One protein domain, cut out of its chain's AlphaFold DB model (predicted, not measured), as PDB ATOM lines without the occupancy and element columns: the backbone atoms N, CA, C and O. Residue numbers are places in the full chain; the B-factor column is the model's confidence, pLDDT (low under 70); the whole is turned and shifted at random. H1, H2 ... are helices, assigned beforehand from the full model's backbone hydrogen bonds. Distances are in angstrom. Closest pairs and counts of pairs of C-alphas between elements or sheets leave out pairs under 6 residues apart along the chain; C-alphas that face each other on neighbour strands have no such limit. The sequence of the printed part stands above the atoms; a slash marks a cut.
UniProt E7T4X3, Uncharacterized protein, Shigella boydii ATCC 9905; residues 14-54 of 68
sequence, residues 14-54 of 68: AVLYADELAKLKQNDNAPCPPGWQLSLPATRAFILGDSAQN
ATOM      1  N   ALA A  14     -30.307  45.088  42.356       81.06
ATOM      2  CA  ALA A  14     -28.962  45.485  41.937       81.06
ATOM      3  C   ALA A  14     -27.898  44.408  42.211       81.06
ATOM      4  O   ALA A  14     -26.945  44.285  41.451       81.06
ATOM      5  N   VAL A  15     -28.073  43.619  43.276       83.25
ATOM      6  CA  VAL A  15     -27.164  42.520  43.631       83.25
ATOM      7  C   VAL A  15     -27.558  41.246  42.892       83.25
ATOM      8  O   VAL A  15     -26.698  40.552  42.366       83.25
ATOM      9  N   LEU A  16     -28.860  40.957  42.803       84.75
ATOM     10  CA  LEU A  16     -29.363  39.764  42.113       84.75
ATOM     11  C   LEU A  16     -29.065  39.750  40.611       84.75
ATOM     12  O   LEU A  16     -28.923  38.679  40.031       84.75
ATOM     13  N   TYR A  17     -29.011  40.924  39.986       86.88
ATOM     14  CA  TYR A  17     -28.928  41.073  38.535       86.88
ATOM     15  C   TYR A  17     -27.740  41.944  38.112       86.88
ATOM     16  O   TYR A  17     -27.811  42.666  37.118       86.88
ATOM     17  N   ALA A  18     -26.648  41.887  38.878       86.19
ATOM     18  CA  ALA A  18     -25.435  42.657  38.619       86.19
ATOM     19  C   ALA A  18     -24.849  42.369  37.223       86.19
ATOM     20  O   ALA A  18     -24.481  43.303  36.511       86.19
ATOM     21  N   ASP A  19     -24.832  41.103  36.793       86.69
ATOM     22  CA  ASP A  19     -24.337  40.705  35.468       86.69
ATOM     23  C   ASP A  19     -25.190  41.258  34.320       86.69
ATOM     24  O   ASP A  19     -24.663  41.716  33.306       86.69
ATOM     25  N   GLU A  20     -26.517  41.246  34.476       86.12
ATOM     26  CA  GLU A  20     -27.441  41.836  33.501       86.12
ATOM     27  C   GLU A  20     -27.241  43.354  33.416       86.12
ATOM     28  O   GLU A  20     -27.172  43.901  32.317       86.12
ATOM     29  N   LEU A  21     -27.080  44.033  34.559       86.56
ATOM     30  CA  LEU A  21     -26.799  45.470  34.608       86.56
ATOM     31  C   LEU A  21     -25.454  45.817  33.960       86.56
ATOM     32  O   LEU A  21     -25.365  46.819  33.254       86.56
ATOM     33  N   ALA A  22     -24.422  44.996  34.162       86.81
ATOM     34  CA  ALA A  22     -23.113  45.202  33.550       86.81
ATOM     35  C   ALA A  22     -23.177  45.084  32.019       86.81
ATOM     36  O   ALA A  22     -22.685  45.970  31.320       86.81
ATOM     37  N   LYS A  23     -23.840  44.043  31.497       85.19
ATOM     38  CA  LYS A  23     -24.065  43.868  30.050       85.19
ATOM     39  C   LYS A  23     -24.863  45.025  29.461       85.19
ATOM     40  O   LYS A  23     -24.517  45.564  28.416       85.19
ATOM     41  N   LEU A  24     -25.916  45.428  30.159       84.62
ATOM     42  CA  LEU A  24     -26.798  46.478  29.689       84.62
ATOM     43  C   LEU A  24     -26.104  47.847  29.709       84.62
ATOM     44  O   LEU A  24     -26.289  48.625  28.784       84.62
ATOM     45  N   LYS A  25     -25.217  48.098  30.679       84.19
ATOM     46  CA  LYS A  25     -24.350  49.283  30.707       84.19
ATOM     47  C   LYS A  25     -23.313  49.293  29.577       84.19
ATOM     48  O   LYS A  25     -22.990  50.362  29.080       84.19
ATOM     49  N   GLN A  26     -22.793  48.135  29.167       84.31
ATOM     50  CA  GLN A  26     -21.858  48.041  28.034       84.31
ATOM     51  C   GLN A  26     -22.527  48.365  26.692       84.31
ATOM     52  O   GLN A  26     -21.885  48.923  25.809       84.31
ATOM     53  N   ASN A  27     -23.812  48.039  26.557       81.06
ATOM     54  CA  ASN A  27     -24.586  48.286  25.341       81.06
ATOM     55  C   ASN A  27     -25.348  49.626  25.360       81.06
ATOM     56  O   ASN A  27     -25.962  50.001  24.356       81.06
ATOM     57  N   ASP A  28     -25.332  50.345  26.485       81.81
ATOM     58  CA  ASP A  28     -26.051  51.603  26.654       81.81
ATOM     59  C   ASP A  28     -25.322  52.753  25.950       81.81
ATOM     60  O   ASP A  28     -24.289  53.237  26.404       81.81
ATOM     61  N   ASN A  29     -25.884  53.200  24.828       81.44
ATOM     62  CA  ASN A  29     -25.353  54.305  24.024       81.44
ATOM     63  C   ASN A  29     -26.164  55.604  24.189       81.44
ATOM     64  O   ASN A  29     -25.921  56.587  23.488       81.44
ATOM     65  N   ALA A  30     -27.169  55.611  25.066       82.81
ATOM     66  CA  ALA A  30     -28.059  56.750  25.246       82.81
ATOM     67  C   ALA A  30     -27.496  57.767  26.258       82.81
ATOM     68  O   ALA A  30     -26.720  57.407  27.146       82.81
ATOM     69  N   PRO A  31     -27.895  59.050  26.166       83.88
ATOM     70  CA  PRO A  31     -27.453  60.065  27.111       83.88
ATOM     71  C   PRO A  31     -27.898  59.705  28.533       83.88
ATOM     72  O   PRO A  31     -29.088  59.550  28.816       83.88
ATOM     73  N   CYS A  32     -26.919  59.584  29.428       83.75
ATOM     74  CA  CYS A  32     -27.149  59.346  30.843       83.75
ATOM     75  C   CYS A  32     -27.139  60.693  31.589       83.75
ATOM     76  O   CYS A  32     -26.158  61.436  31.477       83.75
ATOM     77  N   PRO A  33     -28.208  61.049  32.323       84.81
ATOM     78  CA  PRO A  33     -28.220  62.268  33.122       84.81
ATOM     79  C   PRO A  33     -27.161  62.223  34.243       84.81
ATOM     80  O   PRO A  33     -26.748  61.146  34.685       84.81
ATOM     81  N   PRO A  34     -26.694  63.389  34.726       84.25
ATOM     82  CA  PRO A  34     -25.630  63.450  35.722       84.25
ATOM     83  C   PRO A  34     -26.039  62.748  37.027       84.25
ATOM     84  O   PRO A  34     -27.130  62.966  37.553       84.25
ATOM     85  N   GLY A  35     -25.149  61.899  37.550       84.00
ATOM     86  CA  GLY A  35     -25.366  61.122  38.779       84.00
ATOM     87  C   GLY A  35     -26.066  59.772  38.584       84.00
ATOM     88  O   GLY A  35     -26.252  59.043  39.557       84.00
ATOM     89  N   TRP A  36     -26.438  59.410  37.355       85.69
ATOM     90  CA  TRP A  36     -27.089  58.136  37.060       85.69
ATOM     91  C   TRP A  36     -26.082  57.094  36.569       85.69
ATOM     92  O   TRP A  36     -25.083  57.407  35.925       85.69
ATOM     93  N   GLN A  37     -26.351  55.826  36.882       82.12
ATOM     94  CA  GLN A  37     -25.491  54.710  36.474       82.12
ATOM     95  C   GLN A  37     -25.862  54.137  35.097       82.12
ATOM     96  O   GLN A  37     -25.030  53.449  34.506       82.12
ATOM     97  N   LEU A  38     -27.082  54.415  34.620       83.75
ATOM     98  CA  LEU A  38     -27.707  53.902  33.397       83.75
ATOM     99  C   LEU A  38     -28.636  54.958  32.788       83.75
ATOM    100  O   LEU A  38     -29.261  55.728  33.523       83.75
ATOM    101  N   SER A  39     -28.786  54.947  31.464       86.81
ATOM    102  CA  SER A  39     -29.760  55.787  30.770       86.81
ATOM    103  C   SER A  39     -31.214  55.354  31.036       86.81
ATOM    104  O   SER A  39     -31.506  54.265  31.547       86.81
ATOM    105  N   LEU A  40     -32.167  56.212  30.658       86.75
ATOM    106  CA  LEU A  40     -33.600  55.910  30.747       86.75
ATOM    107  C   LEU A  40     -34.023  54.725  29.849       86.75
ATOM    108  O   LEU A  40     -34.714  53.836  30.356       86.75
ATOM    109  N   PRO A  41     -33.614  54.652  28.559       86.31
ATOM    110  CA  PRO A  41     -33.884  53.485  27.712       86.31
ATOM    111  C   PRO A  41     -33.346  52.181  28.300       86.31
ATOM    112  O   PRO A  41     -34.067  51.185  28.363       86.31
ATOM    113  N   ALA A  42     -32.109  52.215  28.793       86.00
ATOM    114  CA  ALA A  42     -31.461  51.094  29.450       86.00
ATOM    115  C   ALA A  42     -32.240  50.632  30.696       86.00
ATOM    116  O   ALA A  42     -32.597  49.460  30.836       86.00
ATOM    117  N   THR A  43     -32.597  51.569  31.573       87.62
ATOM    118  CA  THR A  43     -33.380  51.279  32.784       87.62
ATOM    119  C   THR A  43     -34.746  50.672  32.443       87.62
ATOM    120  O   THR A  43     -35.188  49.717  33.085       87.62
ATOM    121  N   ARG A  44     -35.409  51.173  31.393       87.88
ATOM    122  CA  ARG A  44     -36.684  50.625  30.908       87.88
ATOM    123  C   ARG A  44     -36.529  49.185  30.416       87.88
ATOM    124  O   ARG A  44     -37.343  48.344  30.795       87.88
ATOM    125  N   ALA A  45     -35.507  48.904  29.610       86.75
ATOM    126  CA  ALA A  45     -35.208  47.559  29.116       86.75
ATOM    127  C   ALA A  45     -34.941  46.578  30.271       86.75
ATOM    128  O   ALA A  45     -35.458  45.463  30.271       86.75
ATOM    129  N   PHE A  46     -34.240  47.021  31.316       87.38
ATOM    130  CA  PHE A  46     -34.006  46.218  32.517       87.38
ATOM    131  C   PHE A  46     -35.289  45.848  33.279       87.38
ATOM    132  O   PHE A  46     -35.433  44.723  33.757       87.38
ATOM    133  N   ILE A  47     -36.240  46.779  33.392       86.88
ATOM    134  CA  ILE A  47     -37.494  46.568  34.132       86.88
ATOM    135  C   ILE A  47     -38.485  45.728  33.313       86.88
ATOM    136  O   ILE A  47     -39.057  44.754  33.818       86.88
ATOM    137  N   LEU A  48     -38.694  46.107  32.050       85.12
ATOM    138  CA  LEU A  48     -39.669  45.478  31.153       85.12
ATOM    139  C   LEU A  48     -39.183  44.145  30.573       85.12
ATOM    140  O   LEU A  48     -40.018  43.355  30.120       85.12
ATOM    141  N   GLY A  49     -37.876  43.886  30.642       84.81
ATOM    142  CA  GLY A  49     -37.206  42.797  29.944       84.81
ATOM    143  C   GLY A  49     -36.883  43.183  28.504       84.81
ATOM    144  O   GLY A  49     -37.638  43.914  27.857       84.81
ATOM    145  N   ASP A  50     -35.771  42.658  28.004       82.94
ATOM    146  CA  ASP A  50     -35.316  42.843  26.632       82.94
ATOM    147  C   ASP A  50     -34.722  41.531  26.120       82.94
ATOM    148  O   ASP A  50     -33.629  41.114  26.510       82.94
ATOM    149  N   SER A  51     -35.467  40.846  25.253       78.81
ATOM    150  CA  SER A  51     -35.056  39.539  24.733       78.81
ATOM    151  C   SER A  51     -33.829  39.626  23.821       78.81
ATOM    152  O   SER A  51     -33.090  38.649  23.722       78.81
ATOM    153  N   ALA A  52     -33.593  40.776  23.178       78.88
ATOM    154  CA  ALA A  52     -32.446  40.985  22.295       78.88
ATOM    155  C   ALA A  52     -31.122  41.041  23.077       78.88
ATOM    156  O   ALA A  52     -30.102  40.553  22.599       78.88
ATOM    157  N   GLN A  53     -31.150  41.562  24.304       73.12
ATOM    158  CA  GLN A  53     -29.998  41.648  25.204       73.12
ATOM    159  C   GLN A  53     -29.995  40.568  26.296       73.12
ATOM    160  O   GLN A  53     -29.186  40.629  27.222       73.12
ATOM    161  N   ASN A  54     -30.863  39.556  26.174       80.31
ATOM    162  CA  ASN A  54     -31.014  38.455  27.131       80.31
ATOM    163  C   ASN A  54     -31.359  38.926  28.561       80.31
ATOM    164  O   ASN A  54     -30.923  38.330  29.541       80.31
TER     165      ASN A  54
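AT A GLANCE: This is residues 14 to 54 of the 68 residues of an uncharacterized protein of Shigella boydii ATCC 9905 (UniProt E7T4X3). Two short helices, H1 and H2, form a helical hairpin, set at a slant to each other, with a wide loop of residues 28 to 39 swinging out at one end and the closing tail, residues 49 to 54, at the other. The printed part has 41 residues with two named helices, H1 then H2, and no named strand; the class is all helix, with 19 residues, under half, in named elements. The whole is compact, with a radius of gyration of the C-alphas of 9.7 A, and rounded, spanning 26 by 21 by 17 A.

IN THESE COORDINATES: H1, residues 18 to 27, begins at C-alpha 18 (-25.435, 42.657, 38.619) and is 14.4 A long from first to last C-alpha. H2, residues 40 to 48, is 12.1 A long and ends at C-alpha 48 (-39.669, 45.478, 31.153).

HOW THE PARTS SIT: H1 and H2 touch, their closest C-alphas being those of Leu 24 and Ala 42, 6.6 A apart. They run opposite ways at a steep tilt of 41 degrees. In both, every O i to N i+4 pair is within hydrogen-bond range.

THE WHOLE: The C-alphas farthest apart, of Pro 34 and Ser 51, are 28.0 A apart. The link from H1 to H2 is long, 12 residues. The printed part has no cut, and no printed residue is under 70 in pLDDT.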